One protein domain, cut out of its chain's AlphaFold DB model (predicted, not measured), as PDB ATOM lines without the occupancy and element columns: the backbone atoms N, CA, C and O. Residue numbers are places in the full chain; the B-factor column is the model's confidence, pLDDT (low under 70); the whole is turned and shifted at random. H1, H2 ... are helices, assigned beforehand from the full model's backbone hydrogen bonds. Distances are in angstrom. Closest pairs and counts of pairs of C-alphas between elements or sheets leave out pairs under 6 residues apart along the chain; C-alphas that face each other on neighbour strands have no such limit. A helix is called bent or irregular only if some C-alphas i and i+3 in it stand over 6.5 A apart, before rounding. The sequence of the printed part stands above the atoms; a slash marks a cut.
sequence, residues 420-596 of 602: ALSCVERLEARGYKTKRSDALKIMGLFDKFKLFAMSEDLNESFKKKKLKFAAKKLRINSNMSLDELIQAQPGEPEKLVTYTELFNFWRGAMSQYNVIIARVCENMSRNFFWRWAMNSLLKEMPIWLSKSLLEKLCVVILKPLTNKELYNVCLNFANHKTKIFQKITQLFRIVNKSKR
ATOM      1  N   ALA A 420      71.080 -82.457 -32.006       89.81
ATOM      2  CA  ALA A 420      71.886 -81.823 -30.961       89.81
ATOM      3  C   ALA A 420      71.482 -80.357 -30.722       89.81
ATOM      4  O   ALA A 420      71.330 -79.946 -29.573       89.81
ATOM      5  N   LEU A 421      71.255 -79.577 -31.786       90.56
ATOM      6  CA  LEU A 421      70.789 -78.192 -31.663       90.56
ATOM      7  C   LEU A 421      69.345 -78.108 -31.122       90.56
ATOM      8  O   LEU A 421      69.063 -77.259 -30.284       90.56
ATOM      9  N   SER A 422      68.465 -79.031 -31.519       91.06
ATOM     10  CA  SER A 422      67.090 -79.152 -31.004       91.06
ATOM     11  C   SER A 422      67.052 -79.513 -29.515       91.06
ATOM     12  O   SER A 422      66.254 -78.955 -28.764       91.06
ATOM     13  N   CYS A 423      67.959 -80.385 -29.049       93.38
ATOM     14  CA  CYS A 423      68.116 -80.661 -27.619       93.38
ATOM     15  C   CYS A 423      68.484 -79.386 -26.847       93.38
ATOM     16  O   CYS A 423      67.939 -79.144 -25.776       93.38
ATOM     17  N   VAL A 424      69.372 -78.551 -27.397       93.31
ATOM     18  CA  VAL A 424      69.775 -77.284 -26.764       93.31
ATOM     19  C   VAL A 424      68.631 -76.275 -26.744       93.31
ATOM     20  O   VAL A 424      68.430 -75.647 -25.713       93.31
ATOM     21  N   GLU A 425      67.853 -76.138 -27.824       92.00
ATOM     22  CA  GLU A 425      66.662 -75.270 -27.830       92.00
ATOM     23  C   GLU A 425      65.646 -75.685 -26.758       92.00
ATOM     24  O   GLU A 425      65.154 -74.827 -26.027       92.00
ATOM     25  N   ARG A 426      65.373 -76.990 -26.614       93.81
ATOM     26  CA  ARG A 426      64.447 -77.513 -25.591       93.81
ATOM     27  C   ARG A 426      64.979 -77.306 -24.176       93.81
ATOM     28  O   ARG A 426      64.253 -76.801 -23.325       93.81
ATOM     29  N   LEU A 427      66.260 -77.594 -23.934       95.81
ATOM     30  CA  LEU A 427      66.914 -77.299 -22.655       95.81
ATOM     31  C   LEU A 427      66.851 -75.795 -22.326       95.81
ATOM     32  O   LEU A 427      66.480 -75.432 -21.212       95.81
ATOM     33  N   GLU A 428      67.172 -74.910 -23.278       93.75
ATOM     34  CA  GLU A 428      67.115 -73.450 -23.086       93.75
ATOM     35  C   GLU A 428      65.682 -72.961 -22.811       93.75
ATOM     36  O   GLU A 428      65.483 -72.153 -21.903       93.75
ATOM     37  N   ALA A 429      64.675 -73.498 -23.512       93.88
ATOM     38  CA  ALA A 429      63.257 -73.216 -23.260       93.88
ATOM     39  C   ALA A 429      62.798 -73.669 -21.859       93.88
ATOM     40  O   ALA A 429      61.958 -73.018 -21.241       93.88
ATOM     41  N   ARG A 430      63.400 -74.740 -21.331       95.31
ATOM     42  CA  ARG A 430      63.201 -75.269 -19.970       95.31
ATOM     43  C   ARG A 430      64.037 -74.552 -18.898       95.31
ATOM     44  O   ARG A 430      64.025 -74.954 -17.739       95.31
ATOM     45  N   GLY A 431      64.752 -73.483 -19.258       93.06
ATOM     46  CA  GLY A 431      65.520 -72.647 -18.328       93.06
ATOM     47  C   GLY A 431      67.010 -72.985 -18.214       93.06
ATOM     48  O   GLY A 431      67.718 -72.344 -17.429       93.06
ATOM     49  N   TYR A 432      67.526 -73.937 -19.001       95.44
ATOM     50  CA  TYR A 432      68.958 -74.227 -19.040       95.44
ATOM     51  C   TYR A 432      69.747 -73.028 -19.565       95.44
ATOM     52  O   TYR A 432      69.478 -72.487 -20.637       95.44
ATOM     53  N   LYS A 433      70.790 -72.634 -18.835       92.69
ATOM     54  CA  LYS A 433      71.704 -71.571 -19.263       92.69
ATOM     55  C   LYS A 433      72.933 -72.189 -19.911       92.69
ATOM     56  O   LYS A 433      73.953 -72.357 -19.242       92.69
ATOM     57  N   THR A 434      72.830 -72.489 -21.207       91.44
ATOM     58  CA  THR A 434      73.948 -72.963 -22.037       91.44
ATOM     59  C   THR A 434      75.184 -72.099 -21.809       91.44
ATOM     60  O   THR A 434      75.143 -70.874 -21.952       91.44
ATOM     61  N   LYS A 435      76.298 -72.730 -21.440       91.31
ATOM     62  CA  LYS A 435      77.586 -72.081 -21.191       91.31
ATOM     63  C   LYS A 435      78.454 -72.147 -22.447       91.31
ATOM     64  O   LYS A 435      78.230 -72.931 -23.369       91.31
ATOM     65  N   ARG A 436      79.523 -71.347 -22.458       88.38
ATOM     66  CA  ARG A 436      80.521 -71.352 -23.541       88.38
ATOM     67  C   ARG A 436      81.172 -72.731 -23.722       88.38
ATOM     68  O   ARG A 436      81.442 -73.123 -24.851       88.38
ATOM     69  N   SER A 437      81.423 -73.448 -22.623       90.31
ATOM     70  CA  SER A 437      81.920 -74.831 -22.634       90.31
ATOM     71  C   SER A 437      81.034 -75.727 -23.491       90.31
ATOM     72  O   SER A 437      81.517 -76.422 -24.375       90.31
ATOM     73  N   ASP A 438      79.731 -75.647 -23.267       92.12
ATOM     74  CA  ASP A 438      78.722 -76.531 -23.839       92.12
ATOM     75  C   ASP A 438      78.564 -76.213 -25.329       92.12
ATOM     76  O   ASP A 438      78.611 -77.100 -26.180       92.12
ATOM     77  N   ALA A 439      78.535 -74.917 -25.658       91.31
ATOM     78  CA  ALA A 439      78.599 -74.432 -27.029       91.31
ATOM     79  C   ALA A 439      79.841 -74.932 -27.778       91.31
ATOM     80  O   ALA A 439      79.722 -75.361 -28.922       91.31
ATOM     81  N   LEU A 440      81.017 -74.939 -27.142       90.94
ATOM     82  CA  LEU A 440      82.238 -75.484 -27.739       90.94
ATOM     83  C   LEU A 440      82.179 -77.006 -27.926       90.94
ATOM     84  O   LEU A 440      82.658 -77.485 -28.952       90.94
ATOM     85  N   LYS A 441      81.550 -77.762 -27.013       91.38
ATOM     86  CA  LYS A 441      81.305 -79.207 -27.195       91.38
ATOM     87  C   LYS A 441      80.418 -79.463 -28.422       91.38
ATOM     88  O   LYS A 441      80.746 -80.317 -29.246       91.38
ATOM     89  N   ILE A 442      79.358 -78.668 -28.598       90.31
ATOM     90  CA  ILE A 442      78.472 -78.725 -29.774       90.31
ATOM     91  C   ILE A 442      79.219 -78.320 -31.047       90.31
ATOM     92  O   ILE A 442      79.142 -79.022 -32.044       90.31
ATOM     93  N   MET A 443      79.985 -77.228 -31.052       90.12
ATOM     94  CA  MET A 443      80.741 -76.814 -32.243       90.12
ATOM     95  C   MET A 443      81.833 -77.827 -32.623       90.12
ATOM     96  O   MET A 443      82.025 -78.115 -33.805       90.12
ATOM     97  N   GLY A 444      82.501 -78.419 -31.631       87.50
ATOM     98  CA  GLY A 444      83.471 -79.496 -31.824       87.50
ATOM     99  C   GLY A 444      82.858 -80.763 -32.421       87.50
ATOM    100  O   GLY A 444      83.545 -81.488 -33.137       87.50
ATOM    101  N   LEU A 445      81.555 -80.996 -32.224       85.75
ATOM    102  CA  LEU A 445      80.807 -82.049 -32.911       85.75
ATOM    103  C   LEU A 445      80.798 -81.841 -34.433       85.75
ATOM    104  O   LEU A 445      81.033 -82.788 -35.184       85.75
ATOM    105  N   PHE A 446      80.570 -80.605 -34.892       85.31
ATOM    106  CA  PHE A 446      80.565 -80.277 -36.322       85.31
ATOM    107  C   PHE A 446      81.951 -80.477 -36.944       85.31
ATOM    108  O   PHE A 446      82.038 -80.982 -38.063       85.31
ATOM    109  N   ASP A 447      83.029 -80.163 -36.221       84.31
ATOM    110  CA  ASP A 447      84.396 -80.418 -36.689       84.31
ATOM    111  C   ASP A 447      84.711 -81.926 -36.731       84.31
ATOM    112  O   ASP A 447      85.081 -82.457 -37.781       84.31
ATOM    113  N   LYS A 448      84.443 -82.645 -35.626       82.38
ATOM    114  CA  LYS A 448      84.642 -84.101 -35.481       82.38
ATOM    115  C   LYS A 448      83.943 -84.902 -36.583       82.38
ATOM    116  O   LYS A 448      84.518 -85.857 -37.102       82.38
ATOM    117  N   PHE A 449      82.724 -84.510 -36.957       78.19
ATOM    118  CA  PHE A 449      81.931 -85.173 -37.999       78.19
ATOM    119  C   PHE A 449      82.022 -84.508 -39.384       78.19
ATOM    120  O   PHE A 449      81.298 -84.912 -40.292       78.19
ATOM    121  N   LYS A 450      82.938 -83.544 -39.578       79.88
ATOM    122  CA  LYS A 450      83.188 -82.839 -40.854       79.88
ATOM    123  C   LYS A 450      81.917 -82.233 -41.474       79.88
ATOM    124  O   LYS A 450      81.671 -82.361 -42.670       79.88
ATOM    125  N   LEU A 451      81.103 -81.582 -40.643       78.19
ATOM    126  CA  LEU A 451      79.796 -81.018 -41.003       78.19
ATOM    127  C   LEU A 451      79.855 -79.556 -41.479       78.19
ATOM    128  O   LEU A 451      78.818 -78.991 -41.818       78.19
ATOM    129  N   PHE A 452      81.041 -78.943 -41.513       76.25
ATOM    130  CA  PHE A 452      81.258 -77.619 -42.103       76.25
ATOM    131  C   PHE A 452      81.302 -77.676 -43.632       76.25
ATOM    132  O   PHE A 452      81.876 -78.603 -44.207       76.25
ATOM    133  N   ALA A 453      80.763 -76.652 -44.295       65.88
ATOM    134  CA  ALA A 453      80.898 -76.505 -45.740       65.88
ATOM    135  C   ALA A 453      82.335 -76.127 -46.147       65.88
ATOM    136  O   ALA A 453      82.942 -75.228 -45.566       65.88
ATOM    137  N   MET A 454      82.859 -76.777 -47.189       58.69
ATOM    138  CA  MET A 454      84.071 -76.329 -47.884       58.69
ATOM    139  C   MET A 454      83.686 -75.210 -48.862       58.69
ATOM    140  O   MET A 454      82.664 -75.307 -49.542       58.69
ATOM    141  N   SER A 455      84.480 -74.140 -48.947       51.44
ATOM    142  CA  SER A 455      84.118 -72.929 -49.707       51.44
ATOM    143  C   SER A 455      83.957 -73.153 -51.215       51.44
ATOM    144  O   SER A 455      83.170 -72.459 -51.854       51.44
ATOM    145  N   GLU A 456      84.684 -74.117 -51.779       50.03
ATOM    146  CA  GLU A 456      84.690 -74.433 -53.215       50.03
ATOM    147  C   GLU A 456      83.466 -75.281 -53.622       50.03
ATOM    148  O   GLU A 456      82.802 -74.994 -54.622       50.03
ATOM    149  N   ASP A 457      83.081 -76.253 -52.785       50.75
ATOM    150  CA  ASP A 457      81.956 -77.176 -53.023       50.75
ATOM    151  C   ASP A 457      80.592 -76.473 -53.165       50.75
ATOM    152  O   ASP A 457      79.688 -76.969 -53.851       50.75
ATOM    153  N   LEU A 458      80.438 -75.311 -52.517       51.53
ATOM    154  CA  LEU A 458      79.185 -74.556 -52.429       51.53
ATOM    155  C   LEU A 458      78.643 -74.094 -53.790       51.53
ATOM    156  O   LEU A 458      77.426 -74.027 -53.966       51.53
ATOM    157  N   ASN A 459      79.521 -73.792 -54.750       50.03
ATOM    158  CA  ASN A 459      79.137 -73.162 -56.017       50.03
ATOM    159  C   ASN A 459      79.076 -74.120 -57.215       50.03
ATOM    160  O   ASN A 459      78.375 -73.828 -58.188       50.03
ATOM    161  N   GLU A 460      79.787 -75.250 -57.193       50.88
ATOM    162  CA  GLU A 460      79.826 -76.172 -58.339       50.88
ATOM    163  C   GLU A 460      78.791 -77.296 -58.246       50.88
ATOM    164  O   GLU A 460      78.073 -77.567 -59.212       50.88
ATOM    165  N   SER A 461      78.648 -77.918 -57.073       51.81
ATOM    166  CA  SER A 461      77.787 -79.095 -56.888       51.81
ATOM    167  C   SER A 461      76.305 -78.804 -57.163       51.81
ATOM    168  O   SER A 461      75.614 -79.584 -57.831       51.81
ATOM    169  N   PHE A 462      75.814 -77.642 -56.718       52.72
ATOM    170  CA  PHE A 462      74.392 -77.287 -56.788       52.72
ATOM    171  C   PHE A 462      73.907 -76.898 -58.200       52.72
ATOM    172  O   PHE A 462      72.703 -76.831 -58.456       52.72
ATOM    173  N   LYS A 463      74.826 -76.717 -59.163       54.91
ATOM    174  CA  LYS A 463      74.503 -76.456 -60.579       54.91
ATOM    175  C   LYS A 463      73.939 -77.687 -61.308       54.91
ATOM    176  O   LYS A 463      73.372 -77.558 -62.396       54.91
ATOM    177  N   LYS A 464      74.037 -78.892 -60.730       62.06
ATOM    178  CA  LYS A 464      73.476 -80.126 -61.311       62.06
ATOM    179  C   LYS A 464      71.938 -80.079 -61.307       62.06
ATOM    180  O   LYS A 464      71.311 -80.342 -60.284       62.06
ATOM    181  N   LYS A 465      71.317 -79.825 -62.472       60.47
ATOM    182  CA  LYS A 465      69.848 -79.681 -62.665       60.47
ATOM    183  C   LYS A 465      68.989 -80.706 -61.896       60.47
ATOM    184  O   LYS A 465      67.973 -80.333 -61.315       60.47
ATOM    185  N   LYS A 466      69.409 -81.980 -61.853       59.62
ATOM    186  CA  LYS A 466      68.700 -83.083 -61.168       59.62
ATOM    187  C   LYS A 466      68.586 -82.883 -59.645       59.62
ATOM    188  O   LYS A 466      67.559 -83.223 -59.069       59.62
ATOM    189  N   LEU A 467      69.607 -82.296 -59.014       62.44
ATOM    190  CA  LEU A 467      69.635 -81.984 -57.579       62.44
ATOM    191  C   LEU A 467      68.715 -80.809 -57.239       62.44
ATOM    192  O   LEU A 467      67.896 -80.924 -56.331       62.44
ATOM    193  N   LYS A 468      68.774 -79.726 -58.024       67.19
ATOM    194  CA  LYS A 468      67.893 -78.561 -57.850       67.19
ATOM    195  C   LYS A 468      66.410 -78.919 -58.023       67.19
ATOM    196  O   LYS A 468      65.568 -78.449 -57.266       67.19
ATOM    197  N   PHE A 469      66.082 -79.798 -58.973       65.62
ATOM    198  CA  PHE A 469      64.712 -80.298 -59.146       65.62
ATOM    199  C   PHE A 469      64.229 -81.126 -57.942       65.62
ATOM    200  O   PHE A 469      63.109 -80.932 -57.475       65.62
ATOM    201  N   ALA A 470      65.077 -82.010 -57.401       64.12
ATOM    202  CA  ALA A 470      64.745 -82.795 -56.212       64.12
ATOM    203  C   ALA A 470      64.556 -81.911 -54.964       64.12
ATOM    204  O   ALA A 470      63.560 -82.062 -54.258       64.12
ATOM    205  N   ALA A 471      65.454 -80.945 -54.731       70.19
ATOM    206  CA  ALA A 471      65.375 -80.021 -53.597       70.19
ATOM    207  C   ALA A 471      64.103 -79.152 -53.623       70.19
ATOM    208  O   ALA A 471      63.504 -78.919 -52.579       70.19
ATOM    209  N   LYS A 472      63.630 -78.736 -54.808       73.06
ATOM    210  CA  LYS A 472      62.360 -77.999 -54.947       73.06
ATOM    211  C   LYS A 472      61.116 -78.831 -54.639       73.06
ATOM    212  O   LYS A 472      60.101 -78.274 -54.233       73.06
ATOM    213  N   LYS A 473      61.165 -80.150 -54.858       72.69
ATOM    214  CA  LYS A 473      60.029 -81.053 -54.604       72.69
ATOM    215  C   LYS A 473      59.947 -81.497 -53.137       72.69
ATOM    216  O   LYS A 473      58.869 -81.851 -52.668       72.69
ATOM    217  N   LEU A 474      61.068 -81.473 -52.416       74.44
ATOM    218  CA  LEU A 474      61.139 -81.797 -50.994       74.44
ATOM    219  C   LEU A 474      60.743 -80.575 -50.150       74.44
ATOM    220  O   LEU A 474      61.501 -79.610 -50.047       74.44
ATOM    221  N   ARG A 475      59.555 -80.626 -49.538       73.69
ATOM    222  CA  ARG A 475      59.115 -79.652 -48.526       73.69
ATOM    223  C   ARG A 475      59.536 -80.115 -47.135       73.69
ATOM    224  O   ARG A 475      59.378 -81.292 -46.828       73.69
ATOM    225  N   ILE A 476      60.047 -79.193 -46.322       71.25
ATOM    226  CA  ILE A 476      60.407 -79.445 -44.918       71.25
ATOM    227  C   ILE A 476      59.155 -79.311 -44.048       71.25
ATOM    228  O   ILE A 476      58.863 -80.179 -43.233       71.25
ATOM    229  N   ASN A 477      58.381 -78.250 -44.283       71.06
ATOM    230  CA  ASN A 477      57.074 -78.009 -43.679       71.06
ATOM    231  C   ASN A 477      56.121 -77.374 -44.725       71.06
ATOM    232  O   ASN A 477      56.432 -77.304 -45.922       71.06
ATOM    233  N   SER A 478      54.942 -76.908 -44.306       69.69
ATOM    234  CA  SER A 478      53.994 -76.219 -45.198       69.69
ATOM    235  C   SER A 478      54.579 -74.954 -45.841       69.69
ATOM    236  O   SER A 478      54.182 -74.603 -46.952       69.69
ATOM    237  N   ASN A 479      55.567 -74.313 -45.215       69.50
ATOM    238  CA  ASN A 479      56.028 -72.962 -45.531       69.50
ATOM    239  C   ASN A 479      57.396 -72.902 -46.237       69.50
ATOM    240  O   ASN A 479      57.652 -71.910 -46.915       69.50
ATOM    241  N   MET A 480      58.248 -73.931 -46.118       76.75
ATOM    242  CA  MET A 480      59.609 -73.944 -46.679       76.75
ATOM    243  C   MET A 480      59.967 -75.262 -47.394       76.75
ATOM    244  O   MET A 480      59.698 -76.370 -46.917       76.75
ATOM    245  N   SER A 481      60.631 -75.133 -48.542       78.44
ATOM    246  CA  SER A 481      61.271 -76.206 -49.310       78.44
ATOM    247  C   SER A 481      62.775 -76.321 -49.046       78.44
ATOM    248  O   SER A 481      63.434 -75.385 -48.592       78.44
ATOM    249  N   LEU A 482      63.353 -77.475 -49.382       75.75
ATOM    250  CA  LEU A 482      64.790 -77.706 -49.233       75.75
ATOM    251  C   LEU A 482      65.633 -76.809 -50.167       75.75
ATOM    252  O   LEU A 482      66.745 -76.436 -49.801       75.75
ATOM    253  N   ASP A 483      65.121 -76.430 -51.345       74.69
ATOM    254  CA  ASP A 483      65.801 -75.474 -52.242       74.69
ATOM    255  C   ASP A 483      65.874 -74.066 -51.622       74.69
ATOM    256  O   ASP A 483      66.913 -73.413 -51.714       74.69
ATOM    257  N   GLU A 484      64.814 -73.629 -50.933       76.12
ATOM    258  CA  GLU A 484      64.778 -72.351 -50.206       76.12
ATOM    259  C   GLU A 484      65.741 -72.358 -49.009       76.12
ATOM    260  O   GLU A 484      66.536 -71.432 -48.876       76.12
ATOM    261  N   LEU A 485      65.769 -73.428 -48.199       75.69
ATOM    262  CA  LEU A 485      66.706 -73.543 -47.068       75.69
ATOM    263  C   LEU A 485      68.185 -73.497 -47.502       75.69
ATOM    264  O   LEU A 485      69.032 -72.967 -46.783       75.69
ATOM    265  N   ILE A 486      68.515 -74.053 -48.671       72.12
ATOM    266  CA  ILE A 486      69.887 -74.074 -49.206       72.12
ATOM    267  C   ILE A 486      70.293 -72.710 -49.792       72.12
ATOM    268  O   ILE A 486      71.464 -72.313 -49.695       72.12
ATOM    269  N   GLN A 487      69.334 -72.001 -50.399       72.00
ATOM    270  CA  GLN A 487      69.527 -70.671 -50.984       72.00
ATOM    271  C   GLN A 487      69.476 -69.541 -49.945       72.00
ATOM    272  O   GLN A 487      70.073 -68.495 -50.195       72.00
ATOM    273  N   ALA A 488      68.846 -69.758 -48.786       66.88
ATOM    274  CA  ALA A 488      68.835 -68.817 -47.668       66.88
ATOM    275  C   ALA A 488      70.258 -68.347 -47.310       66.88
ATOM    276  O   ALA A 488      71.202 -69.150 -47.254       66.88
ATOM    277  N   GLN A 489      70.417 -67.040 -47.080       59.69
ATOM    278  CA  GLN A 489      71.706 -66.484 -46.681       59.69
ATOM    279  C   GLN A 489      72.002 -66.803 -45.207       59.69
ATOM    280  O   GLN A 489      71.091 -66.757 -44.376       59.69
ATOM    281  N   PRO A 490      73.268 -67.081 -44.837       55.97
ATOM    282  CA  PRO A 490      73.637 -67.330 -43.447       55.97
ATOM    283  C   PRO A 490      73.445 -66.089 -42.548       55.97
ATOM    284  O   PRO A 490      74.377 -65.308 -42.342       55.97
ATOM    285  N   GLY A 491      72.262 -65.962 -41.938       52.75
ATOM    286  CA  GLY A 491      71.948 -64.951 -40.920       52.75
ATOM    287  C   GLY A 491      70.732 -64.060 -41.203       52.75
ATOM    288  O   GLY A 491      70.540 -63.094 -40.470       52.75
ATOM    289  N   GLU A 492      69.917 -64.353 -42.221       53.53
ATOM    290  CA  GLU A 492      68.601 -63.716 -42.406       53.53
ATOM    291  C   GLU A 492      67.518 -64.553 -41.688       53.53
ATOM    292  O   GLU A 492      67.303 -65.711 -42.056       53.53
ATOM    293  N   PRO A 493      66.861 -64.034 -40.629       48.41
ATOM    294  CA  PRO A 493      65.958 -64.813 -39.783       48.41
ATOM    295  C   PRO A 493      64.515 -64.787 -40.312       48.41
ATOM    296  O   PRO A 493      63.609 -64.329 -39.618       48.41
ATOM    297  N   GLU A 494      64.277 -65.266 -41.535       45.38
ATOM    298  CA  GLU A 494      62.944 -65.195 -42.149       45.38
ATOM    299  C   GLU A 494      62.322 -66.571 -42.437       45.38
ATOM    300  O   GLU A 494      62.834 -67.374 -43.213       45.38
ATOM    301  N   LYS A 495      61.154 -66.783 -41.807       50.25
ATOM    302  CA  LYS A 495      60.253 -67.953 -41.879       50.25
ATOM    303  C   LYS A 495      60.750 -69.241 -41.207       50.25
ATOM    304  O   LYS A 495      61.018 -70.241 -41.863       50.25
ATOM    305  N   LEU A 496      60.742 -69.189 -39.869       53.78
ATOM    306  CA  LEU A 496      60.397 -70.276 -38.930       53.78
ATOM    307  C   LEU A 496      60.460 -71.706 -39.507       53.78
ATOM    308  O   LEU A 496      59.451 -72.264 -39.935       53.78
ATOM    309  N   VAL A 497      61.647 -72.307 -39.421       64.56
ATOM    310  CA  VAL A 497      61.812 -73.761 -39.340       64.56
ATOM    311  C   VAL A 497      62.603 -74.032 -38.065       64.56
ATOM    312  O   VAL A 497      63.703 -73.502 -37.903       64.56
ATOM    313  N   THR A 498      62.045 -74.809 -37.139       75.81
ATOM    314  CA  THR A 498      62.720 -75.134 -35.867       75.81
ATOM    315  C   THR A 498      63.754 -76.246 -36.059       75.81
ATOM    316  O   THR A 498      63.648 -77.040 -37.002       75.81
ATOM    317  N   TYR A 499      64.727 -76.400 -35.148       77.94
ATOM    318  CA  TYR A 499      65.608 -77.573 -35.216       77.94
ATOM    319  C   TYR A 499      64.844 -78.890 -34.992       77.94
ATOM    320  O   TYR A 499      65.280 -79.925 -35.489       77.94
ATOM    321  N   THR A 500      63.679 -78.863 -34.328       75.81
ATOM    322  CA  THR A 500      62.758 -80.013 -34.245       75.81
ATOM    323  C   THR A 500      62.185 -80.388 -35.614       75.81
ATOM    324  O   THR A 500      62.213 -81.562 -35.976       75.81
ATOM    325  N   GLU A 501      61.699 -79.424 -36.399       76.56
ATOM    326  CA  GLU A 501      61.175 -79.690 -37.747       76.56
ATOM    327  C   GLU A 501      62.266 -80.220 -38.683       76.56
ATOM    328  O   GLU A 501      62.047 -81.207 -39.386       76.56
ATOM    329  N   LEU A 502      63.467 -79.629 -38.634       73.94
ATOM    330  CA  LEU A 502      64.624 -80.141 -39.370       73.94
ATOM    331  C   LEU A 502      64.974 -81.568 -38.934       73.94
ATOM    332  O   LEU A 502      65.127 -82.437 -39.788       73.94
ATOM    333  N   PHE A 503      65.063 -81.832 -37.630       74.69
ATOM    334  CA  PHE A 503      65.364 -83.163 -37.105       74.69
ATOM    335  C   PHE A 503      64.351 -84.207 -37.581       74.69
ATOM    336  O   PHE A 503      64.749 -85.235 -38.124       74.69
ATOM    337  N   ASN A 504      63.054 -83.919 -37.469       73.62
ATOM    338  CA  ASN A 504      61.989 -84.820 -37.912       73.62
ATOM    339  C   ASN A 504      62.018 -85.053 -39.431       73.62
ATOM    340  O   ASN A 504      61.842 -86.188 -39.877       73.62
ATOM    341  N   PHE A 505      62.304 -84.018 -40.226       73.94
ATOM    342  CA  PHE A 505      62.478 -84.141 -41.674       73.94
ATOM    343  C   PHE A 505      63.682 -85.030 -42.043       73.94
ATOM    344  O   PHE A 505      63.576 -85.887 -42.923       73.94
ATOM    345  N   TRP A 506      64.819 -84.884 -41.353       72.06
ATOM    346  CA  TRP A 506      66.024 -85.677 -41.622       72.06
ATOM    347  C   TRP A 506      65.966 -87.107 -41.061       72.06
ATOM    348  O   TRP A 506      66.517 -88.008 -41.693       72.06
ATOM    349  N   ARG A 507      65.243 -87.344 -39.954       66.75
ATOM    350  CA  ARG A 507      65.058 -88.654 -39.285       66.75
ATOM    351  C   ARG A 507      64.493 -89.750 -40.209       66.75
ATOM    352  O   ARG A 507      64.699 -90.930 -39.924       66.75
ATOM    353  N   GLY A 508      63.845 -89.376 -41.322       57.09
ATOM    354  CA  GLY A 508      63.359 -90.284 -42.376       57.09
ATOM    355  C   GLY A 508      64.024 -90.144 -43.760       57.09
ATOM    356  O   GLY A 508      63.615 -90.828 -44.699       57.09
ATOM    357  N   ALA A 509      65.025 -89.274 -43.940       56.09
ATOM    358  CA  ALA A 509      65.551 -88.922 -45.264       56.09
ATOM    359  C   ALA A 509      66.926 -89.554 -45.566       56.09
ATOM    360  O   ALA A 509      67.959 -89.157 -45.029       56.09
ATOM    361  N   MET A 510      66.973 -90.490 -46.522       49.06
ATOM    362  CA  MET A 510      68.219 -91.106 -47.010       49.06
ATOM    363  C   MET A 510      69.084 -90.128 -47.832       49.06
ATOM    364  O   MET A 510      69.090 -90.156 -49.065       49.06
ATOM    365  N   SER A 511      69.873 -89.280 -47.167       53.00
ATOM    366  CA  SER A 511      70.745 -88.310 -47.839       53.00
ATOM    367  C   SER A 511      71.906 -88.988 -48.586       53.00
ATOM    368  O   SER A 511      72.870 -89.456 -47.980       53.00
ATOM    369  N   GLN A 512      71.854 -88.999 -49.920       52.56
ATOM    370  CA  GLN A 512      72.955 -89.456 -50.789       52.56
ATOM    371  C   GLN A 512      73.930 -88.320 -51.182       52.56
ATOM    372  O   GLN A 512      74.679 -88.451 -52.148       52.56
ATOM    373  N   TYR A 513      73.906 -87.181 -50.476       57.78
ATOM    374  CA  TYR A 513      74.482 -85.917 -50.955       57.78
ATOM    375  C   TYR A 513      75.295 -85.178 -49.880       57.78
ATOM    376  O   TYR A 513      74.833 -84.191 -49.309       57.78
ATOM    377  N   ASN A 514      76.537 -85.617 -49.648       57.38
ATOM    378  CA  ASN A 514      77.442 -85.042 -48.636       57.38
ATOM    379  C   ASN A 514      77.623 -83.511 -48.750       57.38
ATOM    380  O   ASN A 514      77.703 -82.827 -47.736       57.38
ATOM    381  N   VAL A 515      77.618 -82.955 -49.967       58.59
ATOM    382  CA  VAL A 515      77.737 -81.499 -50.176       58.59
ATOM    383  C   VAL A 515      76.471 -80.737 -49.749       58.59
ATOM    384  O   VAL A 515      76.576 -79.649 -49.187       58.59
ATOM    385  N   ILE A 516      75.273 -81.311 -49.939       65.00
ATOM    386  CA  ILE A 516      74.034 -80.713 -49.408       65.00
ATOM    387  C   ILE A 516      74.053 -80.745 -47.880       65.00
ATOM    388  O   ILE A 516      73.711 -79.742 -47.264       65.00
ATOM    389  N   ILE A 517      74.482 -81.864 -47.282       66.81
ATOM    390  CA  ILE A 517      74.609 -82.016 -45.823       66.81
ATOM    391  C   ILE A 517      75.417 -80.856 -45.241       66.81
ATOM    392  O   ILE A 517      74.921 -80.148 -44.371       66.81
ATOM    393  N   ALA A 518      76.614 -80.604 -45.770       67.81
ATOM    394  CA  ALA A 518      77.484 -79.553 -45.258       67.81
ATOM    395  C   ALA A 518      76.888 -78.138 -45.429       67.81
ATOM    396  O   ALA A 518      76.950 -77.335 -44.502       67.81
ATOM    397  N   ARG A 519      76.238 -77.831 -46.566       71.81
ATOM    398  CA  ARG A 519      75.565 -76.532 -46.774       71.81
ATOM    399  C   ARG A 519      74.342 -76.344 -45.875       71.81
ATOM    400  O   ARG A 519      74.170 -75.269 -45.309       71.81
ATOM    401  N   VAL A 520      73.501 -77.362 -45.710       73.38
ATOM    402  CA  VAL A 520      72.345 -77.277 -44.805       73.38
ATOM    403  C   VAL A 520      72.813 -77.149 -43.353       73.38
ATOM    404  O   VAL A 520      72.293 -76.298 -42.636       73.38
ATOM    405  N   CYS A 521      73.842 -77.901 -42.941       76.56
ATOM    406  CA  CYS A 521      74.487 -77.745 -41.634       76.56
ATOM    407  C   CYS A 521      75.010 -76.318 -41.419       76.56
ATOM    408  O   CYS A 521      74.736 -75.732 -40.371       76.56
ATOM    409  N   GLU A 522      75.718 -75.741 -42.395       77.50
ATOM    410  CA  GLU A 522      76.226 -74.363 -42.350       77.50
ATOM    411  C   GLU A 522      75.086 -73.350 -42.146       77.50
ATOM    412  O   GLU A 522      75.122 -72.552 -41.208       77.50
ATOM    413  N   ASN A 523      74.039 -73.425 -42.973       75.81
ATOM    414  CA  ASN A 523      72.899 -72.511 -42.907       75.81
ATOM    415  C   ASN A 523      72.126 -72.655 -41.586       75.81
ATOM    416  O   ASN A 523      71.902 -71.659 -40.901       75.81
ATOM    417  N   MET A 524      71.760 -73.880 -41.185       79.06
ATOM    418  CA  MET A 524      70.929 -74.096 -39.995       79.06
ATOM    419  C   MET A 524      71.675 -73.756 -38.698       79.06
ATOM    420  O   MET A 524      71.110 -73.137 -37.800       79.06
ATOM    421  N   SER A 525      72.959 -74.108 -38.587       84.69
ATOM    422  CA  SER A 525      73.748 -73.844 -37.374       84.69
ATOM    423  C   SER A 525      74.253 -72.400 -37.281       84.69
ATOM    424  O   SER A 525      74.726 -71.983 -36.223       84.69
ATOM    425  N   ARG A 526      74.109 -71.602 -38.349       85.25
ATOM    426  CA  ARG A 526      74.648 -70.242 -38.448       85.25
ATOM    427  C   ARG A 526      74.344 -69.370 -37.238       85.25
ATOM    428  O   ARG A 526      75.261 -68.788 -36.665       85.25
ATOM    429  N   ASN A 527      73.073 -69.284 -36.852       82.94
ATOM    430  CA  ASN A 527      72.636 -68.404 -35.771       82.94
ATOM    431  C   ASN A 527      73.212 -68.849 -34.421       82.94
ATOM    432  O   ASN A 527      73.649 -68.008 -33.638       82.94
ATOM    433  N   PHE A 528      73.311 -70.161 -34.182       88.38
ATOM    434  CA  PHE A 528      73.966 -70.711 -32.995       88.38
ATOM    435  C   PHE A 528      75.456 -70.340 -32.946       88.38
ATOM    436  O   PHE A 528      75.935 -69.825 -31.933       88.38
ATOM    437  N   PHE A 529      76.183 -70.543 -34.050       89.31
ATOM    438  CA  PHE A 529      77.610 -70.222 -34.133       89.31
ATOM    439  C   PHE A 529      77.869 -68.719 -34.021       89.31
ATOM    440  O   PHE A 529      78.784 -68.301 -33.311       89.31
ATOM    441  N   TRP A 530      77.036 -67.900 -34.664       87.38
ATOM    442  CA  TRP A 530      77.134 -66.447 -34.606       87.38
ATOM    443  C   TRP A 530      76.839 -65.918 -33.200       87.38
ATOM    444  O   TRP A 530      77.648 -65.162 -32.669       87.38
ATOM    445  N   ARG A 531      75.760 -66.382 -32.545       88.44
ATOM    446  CA  ARG A 531      75.407 -66.038 -31.151       88.44
ATOM    447  C   ARG A 531      76.582 -66.275 -30.205       88.44
ATOM    448  O   ARG A 531      76.906 -65.422 -29.381       88.44
ATOM    449  N   TRP A 532      77.255 -67.414 -30.346       90.19
ATOM    450  CA  TRP A 532      78.377 -67.780 -29.487       90.19
ATOM    451  C   TRP A 532      79.689 -67.072 -29.834       90.19
ATOM    452  O   TRP A 532      80.406 -66.677 -28.913       90.19
ATOM    453  N   ALA A 533      79.976 -66.803 -31.110       85.25
ATOM    454  CA  ALA A 533      81.115 -65.971 -31.509       85.25
ATOM    455  C   ALA A 533      80.934 -64.504 -31.079       85.25
ATOM    456  O   ALA A 533      81.883 -63.876 -30.611       85.25
ATOM    457  N   MET A 534      79.705 -63.988 -31.151       83.81
ATOM    458  CA  MET A 534      79.308 -62.662 -30.676       83.81
ATOM    459  C   MET A 534      79.480 -62.547 -29.158       83.81
ATOM    460  O   MET A 534      80.239 -61.702 -28.687       83.81
ATOM    461  N   ASN A 535      78.865 -63.455 -28.392       83.75
ATOM    462  CA  ASN A 535      79.000 -63.522 -26.931       83.75
ATOM    463  C   ASN A 535      80.449 -63.740 -26.475       83.75
ATOM    464  O   ASN A 535      80.817 -63.321 -25.378       83.75
ATOM    465  N   SER A 536      81.262 -64.403 -27.300       81.38
ATOM    466  CA  SER A 536      82.701 -64.509 -27.083       81.38
ATOM    467  C   SER A 536      83.353 -63.140 -27.239       81.38
ATOM    468  O   SER A 536      83.855 -62.610 -26.256       81.38
ATOM    469  N   LEU A 537      83.302 -62.543 -28.437       76.81
ATOM    470  CA  LEU A 537      83.951 -61.260 -28.714       76.81
ATOM    471  C   LEU A 537      83.549 -60.179 -27.708       76.81
ATOM    472  O   LEU A 537      84.435 -59.545 -27.153       76.81
ATOM    473  N   LEU A 538      82.255 -60.012 -27.416       76.94
ATOM    474  CA  LEU A 538      81.757 -58.968 -26.514       76.94
ATOM    475  C   LEU A 538      82.377 -58.999 -25.102       76.94
ATOM    476  O   LEU A 538      82.410 -57.954 -24.458       76.94
ATOM    477  N   LYS A 539      82.878 -60.149 -24.619       74.94
ATOM    478  CA  LYS A 539      83.480 -60.273 -23.276       74.94
ATOM    479  C   LYS A 539      84.902 -59.715 -23.153       74.94
ATOM    480  O   LYS A 539      85.252 -59.257 -22.075       74.94
ATOM    481  N   GLU A 540      85.694 -59.729 -24.227       67.31
ATOM    482  CA  GLU A 540      87.093 -59.236 -24.224       67.31
ATOM    483  C   GLU A 540      87.207 -57.757 -24.596       67.31
ATOM    484  O   GLU A 540      88.295 -57.179 -24.648       67.31
ATOM    485  N   MET A 541      86.085 -57.141 -24.948       66.69
ATOM    486  CA  MET A 541      86.086 -55.801 -25.498       66.69
ATOM    487  C   MET A 541      86.117 -54.752 -24.387       66.69
ATOM    488  O   MET A 541      85.418 -54.900 -23.383       66.69
ATOM    489  N   PRO A 542      86.869 -53.653 -24.564       59.84
ATOM    490  CA  PRO A 542      87.015 -52.664 -23.511       59.84
ATOM    491  C   PRO A 542      85.703 -52.001 -23.071       59.84
ATOM    492  O   PRO A 542      84.924 -51.515 -23.893       59.84
ATOM    493  N   ILE A 543      85.535 -51.886 -21.751       59.34
ATOM    494  CA  ILE A 543      84.337 -51.364 -21.068       59.34
ATOM    495  C   ILE A 543      84.022 -49.899 -21.447       59.34
ATOM    496  O   ILE A 543      82.879 -49.462 -21.357       59.34
ATOM    497  N   TRP A 544      85.007 -49.129 -21.928       58.47
ATOM    498  CA  TRP A 544      84.845 -47.718 -22.318       58.47
ATOM    499  C   TRP A 544      84.119 -47.489 -23.661       58.47
ATOM    500  O   TRP A 544      84.008 -46.352 -24.125       58.47
ATOM    501  N   LEU A 545      83.643 -48.546 -24.324       60.22
ATOM    502  CA  LEU A 545      82.807 -48.466 -25.525       60.22
ATOM    503  C   LEU A 545      81.332 -48.661 -25.159       60.22
ATOM    504  O   LEU A 545      80.983 -49.579 -24.424       60.22
ATOM    505  N   SER A 546      80.438 -47.845 -25.726       67.81
ATOM    506  CA  SER A 546      79.003 -48.080 -25.558       67.81
ATOM    507  C   SER A 546      78.605 -49.417 -26.192       67.81
ATOM    508  O   SER A 546      78.990 -49.718 -27.327       67.81
ATOM    509  N   LYS A 547      77.795 -50.200 -25.465       69.62
ATOM    510  CA  LYS A 547      77.343 -51.547 -25.858       69.62
ATOM    511  C   LYS A 547      76.859 -51.609 -27.317       69.62
ATOM    512  O   LYS A 547      77.308 -52.460 -28.076       69.62
ATOM    513  N   SER A 548      76.060 -50.625 -27.740       73.50
ATOM    514  CA  SER A 548      75.540 -50.518 -29.113       73.50
ATOM    515  C   SER A 548      76.624 -50.353 -30.192       73.50
ATOM    516  O   SER A 548      76.506 -50.929 -31.273       73.50
ATOM    517  N   LEU A 549      77.696 -49.589 -29.941       69.62
ATOM    518  CA  LEU A 549      78.784 -49.464 -30.922       69.62
ATOM    519  C   LEU A 549      79.581 -50.766 -31.019       69.62
ATOM    520  O   LEU A 549      80.016 -51.154 -32.102       69.62
ATOM    521  N   LEU A 550      79.752 -51.438 -29.884       70.06
ATOM    522  CA  LEU A 550      80.465 -52.699 -29.804       70.06
ATOM    523  C   LEU A 550      79.725 -53.826 -30.535       70.06
ATOM    524  O   LEU A 550      80.338 -54.570 -31.300       70.06
ATOM    525  N   GLU A 551      78.404 -53.887 -30.371       73.50
ATOM    526  CA  GLU A 551      77.527 -54.788 -31.117       73.50
ATOM    527  C   GLU A 551      77.633 -54.536 -32.630       73.50
ATOM    528  O   GLU A 551      77.898 -55.471 -33.385       73.50
ATOM    529  N   LYS A 552      77.541 -53.276 -33.083       75.44
ATOM    530  CA  LYS A 552      77.691 -52.921 -34.510       75.44
ATOM    531  C   LYS A 552      79.040 -53.357 -35.093       75.44
ATOM    532  O   LYS A 552      79.079 -53.904 -36.193       75.44
ATOM    533  N   LEU A 553      80.138 -53.159 -34.363       69.50
ATOM    534  CA  LEU A 553      81.471 -53.580 -34.809       69.50
ATOM    535  C   LEU A 553      81.589 -55.107 -34.893       69.50
ATOM    536  O   LEU A 553      82.075 -55.626 -35.898       69.50
ATOM    537  N   CYS A 554      81.103 -55.835 -33.886       73.06
ATOM    538  CA  CYS A 554      81.135 -57.299 -33.898       73.06
ATOM    539  C   CYS A 554      80.256 -57.884 -35.020       73.06
ATOM    540  O   CYS A 554      80.673 -58.847 -35.659       73.06
ATOM    541  N   VAL A 555      79.110 -57.269 -35.344       78.38
ATOM    542  CA  VAL A 555      78.301 -57.631 -36.525       78.38
ATOM    543  C   VAL A 555      79.128 -57.526 -37.811       78.38
ATOM    544  O   VAL A 555      79.192 -58.498 -38.562       78.38
ATOM    545  N   VAL A 556      79.807 -56.396 -38.051       76.06
ATOM    546  CA  VAL A 556      80.647 -56.191 -39.252       76.06
ATOM    547  C   VAL A 556      81.791 -57.210 -39.333       76.06
ATOM    548  O   VAL A 556      82.077 -57.731 -40.409       76.06
ATOM    549  N   ILE A 557      82.421 -57.532 -38.198       73.50
ATOM    550  CA  ILE A 557      83.534 -58.491 -38.112       73.50
ATOM    551  C   ILE A 557      83.076 -59.936 -38.362       73.50
ATOM    552  O   ILE A 557      83.769 -60.682 -39.050       73.50
ATOM    553  N   LEU A 558      81.943 -60.349 -37.784       78.50
ATOM    554  CA  LEU A 558      81.486 -61.744 -37.801       78.50
ATOM    555  C   LEU A 558      80.662 -62.105 -39.044       78.50
ATOM    556  O   LEU A 558      80.686 -63.262 -39.459       78.50
ATOM    557  N   LYS A 559      79.949 -61.144 -39.653       79.50
ATOM    558  CA  LYS A 559      79.087 -61.378 -40.826       79.50
ATOM    559  C   LYS A 559      79.772 -62.142 -41.983       79.50
ATOM    560  O   LYS A 559      79.129 -63.063 -42.484       79.50
ATOM    561  N   PRO A 560      81.021 -61.837 -42.403       78.50
ATOM    562  CA  PRO A 560      81.661 -62.520 -43.536       78.50
ATOM    563  C   PRO A 560      82.302 -63.880 -43.206       78.50
ATOM    564  O   PRO A 560      82.713 -64.576 -44.128       78.50
ATOM    565  N   LEU A 561      82.432 -64.260 -41.930       79.81
ATOM    566  CA  LEU A 561      83.130 -65.489 -41.523       79.81
ATOM    567  C   LEU A 561      82.269 -66.735 -41.771       79.81
ATOM    568  O   LEU A 561      81.060 -66.679 -41.575       79.81
ATOM    569  N   THR A 562      82.864 -67.874 -42.114       82.69
ATOM    570  CA  THR A 562      82.213 -69.207 -42.124       82.69
ATOM    571  C   THR A 562      81.975 -69.738 -40.705       82.69
ATOM    572  O   THR A 562      82.607 -69.273 -39.756       82.69
ATOM    573  N   ASN A 563      81.118 -70.744 -40.505       85.50
ATOM    574  CA  ASN A 563      80.892 -71.331 -39.176       85.50
ATOM    575  C   ASN A 563      82.163 -71.985 -38.611       85.50
ATOM    576  O   ASN A 563      82.392 -71.922 -37.404       85.50
ATOM    577  N   LYS A 564      83.047 -72.516 -39.466       85.94
ATOM    578  CA  LYS A 564      84.377 -72.989 -39.051       85.94
ATOM    579  C   LYS A 564      85.249 -71.849 -38.510       85.94
ATOM    580  O   LYS A 564      85.958 -72.017 -37.520       85.94
ATOM    581  N   GLU A 565      85.183 -70.664 -39.112       84.81
ATOM    582  CA  GLU A 565      85.880 -69.474 -38.614       84.81
ATOM    583  C   GLU A 565      85.223 -68.892 -37.354       84.81
ATOM    584  O   GLU A 565      85.939 -68.516 -36.428       84.81
ATOM    585  N   LEU A 566      83.889 -68.894 -37.254       86.31
ATOM    586  CA  LEU A 566      83.161 -68.540 -36.027       86.31
ATOM    587  C   LEU A 566      83.524 -69.482 -34.866       86.31
ATOM    588  O   LEU A 566      83.759 -69.021 -33.748       86.31
ATOM    589  N   TYR A 567      83.652 -70.784 -35.130       89.06
ATOM    590  CA  TYR A 567      84.160 -71.760 -34.165       89.06
ATOM    591  C   TYR A 567      85.604 -71.462 -33.764       89.06
ATOM    592  O   TYR A 567      85.912 -71.438 -32.578       89.06
ATOM    593  N   ASN A 568      86.477 -71.122 -34.716       84.31
ATOM    594  CA  ASN A 568      87.846 -70.704 -34.410       84.31
ATOM    595  C   ASN A 568      87.908 -69.413 -33.569       84.31
ATOM    596  O   ASN A 568      88.804 -69.296 -32.731       84.31
ATOM    597  N   VAL A 569      86.968 -68.475 -33.730       82.06
ATOM    598  CA  VAL A 569      86.806 -67.308 -32.837       82.06
ATOM    599  C   VAL A 569      86.343 -67.742 -31.436       82.06
ATOM    600  O   VAL A 569      86.793 -67.182 -30.436       82.06
ATOM    601  N   CYS A 570      85.505 -68.778 -31.338       84.00
ATOM    602  CA  CYS A 570      85.089 -69.357 -30.059       84.00
ATOM    603  C   CYS A 570      86.201 -70.179 -29.370       84.00
ATOM    604  O   CYS A 570      86.266 -70.180 -28.141       84.00
ATOM    605  N   LEU A 571      87.081 -70.850 -30.120       82.31
ATOM    606  CA  LEU A 571      88.200 -71.640 -29.587       82.31
ATOM    607  C   LEU A 571      89.377 -70.769 -29.137       82.31
ATOM    608  O   LEU A 571      89.836 -70.877 -28.003       82.31
ATOM    609  N   ASN A 572      89.875 -69.895 -30.017       71.81
ATOM    610  CA  ASN A 572      91.154 -69.188 -29.842       71.81
ATOM    611  C   ASN A 572      91.052 -67.957 -28.926       71.81
ATOM    612  O   ASN A 572      91.691 -66.933 -29.149       71.81
ATOM    613  N   PHE A 573      90.212 -68.064 -27.905       59.03
ATOM    614  CA  PHE A 573      89.843 -66.995 -26.990       59.03
ATOM    615  C   PHE A 573      90.806 -66.864 -25.810       59.03
ATOM    616  O   PHE A 573      91.058 -65.760 -25.353       59.03
ATOM    617  N   ALA A 574      91.391 -67.980 -25.362       49.31
ATOM    618  CA  ALA A 574      92.418 -67.984 -24.319       49.31
ATOM    619  C   ALA A 574      93.839 -67.715 -24.863       49.31
ATOM    620  O   ALA A 574      94.720 -67.306 -24.116       49.31
ATOM    621  N   ASN A 575      94.073 -67.932 -26.164       46.84
ATOM    622  CA  ASN A 575      95.396 -67.812 -26.779       46.84
ATOM    623  C   ASN A 575      95.485 -66.568 -27.674       46.84
ATOM    624  O   ASN A 575      95.089 -66.594 -28.842       46.84
ATOM    625  N   HIS A 576      96.082 -65.495 -27.144       43.28
ATOM    626  CA  HIS A 576      96.429 -64.267 -27.871       43.28
ATOM    627  C   HIS A 576      97.374 -64.530 -29.066       43.28
ATOM    628  O   HIS A 576      98.582 -64.318 -28.966       43.28
ATOM    629  N   LYS A 577      96.851 -64.985 -30.216       44.72
ATOM    630  CA  LYS A 577      97.635 -65.125 -31.465       44.72
ATOM    631  C   LYS A 577      96.839 -65.169 -32.776       44.72
ATOM    632  O   LYS A 577      97.436 -65.346 -33.837       44.72
ATOM    633  N   THR A 578      95.519 -64.969 -32.773       52.06
ATOM    634  CA  THR A 578      94.770 -64.884 -34.039       52.06
ATOM    635  C   THR A 578      95.039 -63.562 -34.768       52.06
ATOM    636  O   THR A 578      94.848 -62.473 -34.225       52.06
ATOM    637  N   LYS A 579      95.381 -63.649 -36.065       54.38
ATOM    638  CA  LYS A 579      95.408 -62.494 -36.993       54.38
ATOM    639  C   LYS A 579      94.077 -61.728 -37.002       54.38
ATOM    640  O   LYS A 579      94.059 -60.537 -37.295       54.38
ATOM    641  N   ILE A 580      92.978 -62.406 -36.658       52.00
ATOM    642  CA  ILE A 580      91.655 -61.815 -36.437       52.00
ATOM    643  C   ILE A 580      91.715 -60.798 -35.288       52.00
ATOM    644  O   ILE A 580      91.414 -59.637 -35.530       52.00
ATOM    645  N   PHE A 581      92.192 -61.155 -34.088       54.06
ATOM    646  CA  PHE A 581      92.299 -60.207 -32.967       54.06
ATOM    647  C   PHE A 581      93.219 -59.015 -33.286       54.06
ATOM    648  O   PHE A 581      92.916 -57.879 -32.924       54.06
ATOM    649  N   GLN A 582      94.305 -59.239 -34.036       57.84
ATOM    650  CA  GLN A 582      95.168 -58.157 -34.529       57.84
ATOM    651  C   GLN A 582      94.430 -57.224 -35.504       57.84
ATOM    652  O   GLN A 582      94.425 -56.016 -35.278       57.84
ATOM    653  N   LYS A 583      93.749 -57.759 -36.531       58.28
ATOM    654  CA  LYS A 583      92.920 -56.969 -37.466       58.28
ATOM    655  C   LYS A 583      91.798 -56.221 -36.748       58.28
ATOM    656  O   LYS A 583      91.587 -55.048 -37.028       58.28
ATOM    657  N   ILE A 584      91.125 -56.866 -35.798       56.59
ATOM    658  CA  ILE A 584      90.098 -56.267 -34.940       56.59
ATOM    659  C   ILE A 584      90.697 -55.089 -34.161       56.59
ATOM    660  O   ILE A 584      90.194 -53.975 -34.264       56.59
ATOM    661  N   THR A 585      91.825 -55.282 -33.472       54.66
ATOM    662  CA  THR A 585      92.532 -54.215 -32.737       54.66
ATOM    663  C   THR A 585      92.980 -53.074 -33.663       54.66
ATOM    664  O   THR A 585      92.957 -51.903 -33.281       54.66
ATOM    665  N   GLN A 586      93.371 -53.387 -34.899       60.56
ATOM    666  CA  GLN A 586      93.780 -52.410 -35.907       60.56
ATOM    667  C   GLN A 586      92.580 -51.598 -36.429       60.56
ATOM    668  O   GLN A 586      92.666 -50.373 -36.484       60.56
ATOM    669  N   LEU A 587      91.441 -52.245 -36.697       58.25
ATOM    670  CA  LEU A 587      90.164 -51.592 -37.004       58.25
ATOM    671  C   LEU A 587      89.685 -50.721 -35.831       58.25
ATOM    672  O   LEU A 587      89.307 -49.573 -36.050       58.25
ATOM    673  N   PHE A 588      89.805 -51.189 -34.583       59.16
ATOM    674  CA  PHE A 588      89.544 -50.372 -33.392       59.16
ATOM    675  C   PHE A 588      90.436 -49.128 -33.332       59.16
ATOM    676  O   PHE A 588      89.934 -48.039 -33.065       59.16
ATOM    677  N   ARG A 589      91.740 -49.243 -33.620       57.66
ATOM    678  CA  ARG A 589      92.652 -48.083 -33.686       57.66
ATOM    679  C   ARG A 589      92.258 -47.092 -34.785       57.66
ATOM    680  O   ARG A 589      92.379 -45.889 -34.567       57.66
ATOM    681  N   ILE A 590      91.771 -47.572 -35.931       60.53
ATOM    682  CA  ILE A 590      91.296 -46.731 -37.042       60.53
ATOM    683  C   ILE A 590      90.001 -45.999 -36.653       60.53
ATOM    684  O   ILE A 590      89.952 -44.774 -36.736       60.53
ATOM    685  N   VAL A 591      88.996 -46.713 -36.133       54.19
ATOM    686  CA  VAL A 591      87.715 -46.133 -35.681       54.19
ATOM    687  C   VAL A 591      87.905 -45.163 -34.504       54.19
ATOM    688  O   VAL A 591      87.235 -44.136 -34.417       54.19
ATOM    689  N   ASN A 592      88.841 -45.441 -33.592       50.66
ATOM    690  CA  ASN A 592      89.107 -44.548 -32.461       50.66
ATOM    691  C   ASN A 592      89.925 -43.306 -32.872       50.66
ATOM    692  O   ASN A 592      89.768 -42.245 -32.267       50.66
ATOM    693  N   LYS A 593      90.749 -43.394 -33.931       54.00
ATOM    694  CA  LYS A 593      91.338 -42.209 -34.580       54.00
ATOM    695  C   LYS A 593      90.264 -41.362 -35.268       54.00
ATOM    696  O   LYS A 593      90.246 -40.153 -35.054       54.00
ATOM    697  N   SER A 594      89.352 -41.971 -36.030       46.88
ATOM    698  CA  SER A 594      88.315 -41.221 -36.753       46.88
ATOM    699  C   SER A 594      87.309 -40.535 -35.829       46.88
ATOM    700  O   SER A 594      86.895 -39.423 -36.116       46.88
ATOM    701  N   LYS A 595      86.997 -41.092 -34.651       46.72
ATOM    702  CA  LYS A 595      86.168 -40.394 -33.647       46.72
ATOM    703  C   LYS A 595      86.730 -39.053 -33.153       46.72
ATOM    704  O   LYS A 595      85.963 -38.257 -32.619       46.72
ATOM    705  N   ARG A 596      88.031 -38.781 -33.321       47.62
ATOM    706  CA  ARG A 596      88.630 -37.457 -33.053       47.62
ATOM    707  C   ARG A 596      88.508 -36.486 -34.239       47.62
ATOM    708  O   ARG A 596      88.869 -35.326 -34.096       47.62
TER     709      ARG A 596
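What this domain is: This is residues 420 to 596 of the 602 residues of the protein "Ankyrin_rpt-contain_dom domain-containing protein" of Trichogramma brassicae (UniProt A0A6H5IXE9). A long bent helix, H7, runs as a spine through the domain, with short helices and loops round its first arm, H7a, and H2, H8 and H9 packed round its second arm, H7b. H1 and H6 pack on each other to one side, and H10 makes the far end beyond H8; residues 507 to 512 stick out as a free loop. The printed part has 177 residues with ten named helices, H1 to H10 in chain order, and no named strand; the class is all helix, with the helix packing mostly crossed. It is compact, with a radius of gyration of the C-alphas of 18.3 A and spans of 56 by 39 by 30 A.

How they stand to each other: Begin at the hub, H7, residues 514 to 540, which touches five other helices. By its hydrogen bonds it was assigned as one helix, but it is bent: C-alphas 524 and 527 are 7.3 A apart, and its arms, H7a, residues 514 to 524, and H7b, residues 527 to 540, stand at a steep tilt of 56 degrees. H7b touches H9, residues 563 to 571, closest at the C-alphas of Ala 533 and Cys 570, 5.4 A, at a shallow tilt of 33 degrees, only just short of steep, the same way. It touches H8, residues 547 to 558, closest at the C-alphas of Met 534 and Cys 554, 6.5 A. With residues 529 to 532 alone it only just touches H2, residues 436 to 448, with 3 pairs of C-alphas within 8 A, the closest Ala 439 and Trp 532, 7.1 A. H2 touches H9, closest at the C-alphas of Met 443 and Tyr 567, 6.4 A. H10, residues 579 to 594, touches no helix but is near H8, the closest C-alphas being Ile 557 and Ile 584, 7.6 A. Turn to H7a: it touches H5, residues 482 to 487, closest at the C-alphas of Ile 486 and Val 520, 6.0 A, and H3, residues 457 to 463, closest at those of Asp 457 and Val 515, 6.7 A. H4, residues 465 to 473, touches H5, closest at the C-alphas of Ala 471 and Asp 483, 4.8 A. H1, residues 420 to 429, touches H6, residues 499 to 506, closest at the C-alphas of Ser 422 and Tyr 499, 4.7 A. Every O i to N i+4 pair is within hydrogen-bond range in H1, H4, H5, H6, H7a, H8, H9 and H10, against 8 of 9 in H2, 8 of 10 in H7b and 0 of 3 in H3, where 1 of 4 O i to N i+3 pairs is.

Where its parts are: Find C-alpha 420 at (71.886, -81.823, -30.961), where H1 begins. From C-alpha 527 at (72.636, -68.404, -35.771), H7b runs 20.6 A; H7a before it measures 15.4 A, H2 17.9 A and H8 16.2 A. H10 runs 22.4 A and ends at C-alpha 594, (88.315, -41.221, -36.753). H3 is irregular, but only just: C-alphas 458 and 461 are 6.51 A apart.

The domain as a whole: Look for the two C-alphas farthest apart at Gly 508 and Arg 596, 59.3 A. The printed part has no cut, and the link from H5 to H6 is long, with 11 residues. The mean pLDDT of the printed part is 71.4; 76 residues are under 70, among them 453 to 470, 507 to 518 and 573 to 596.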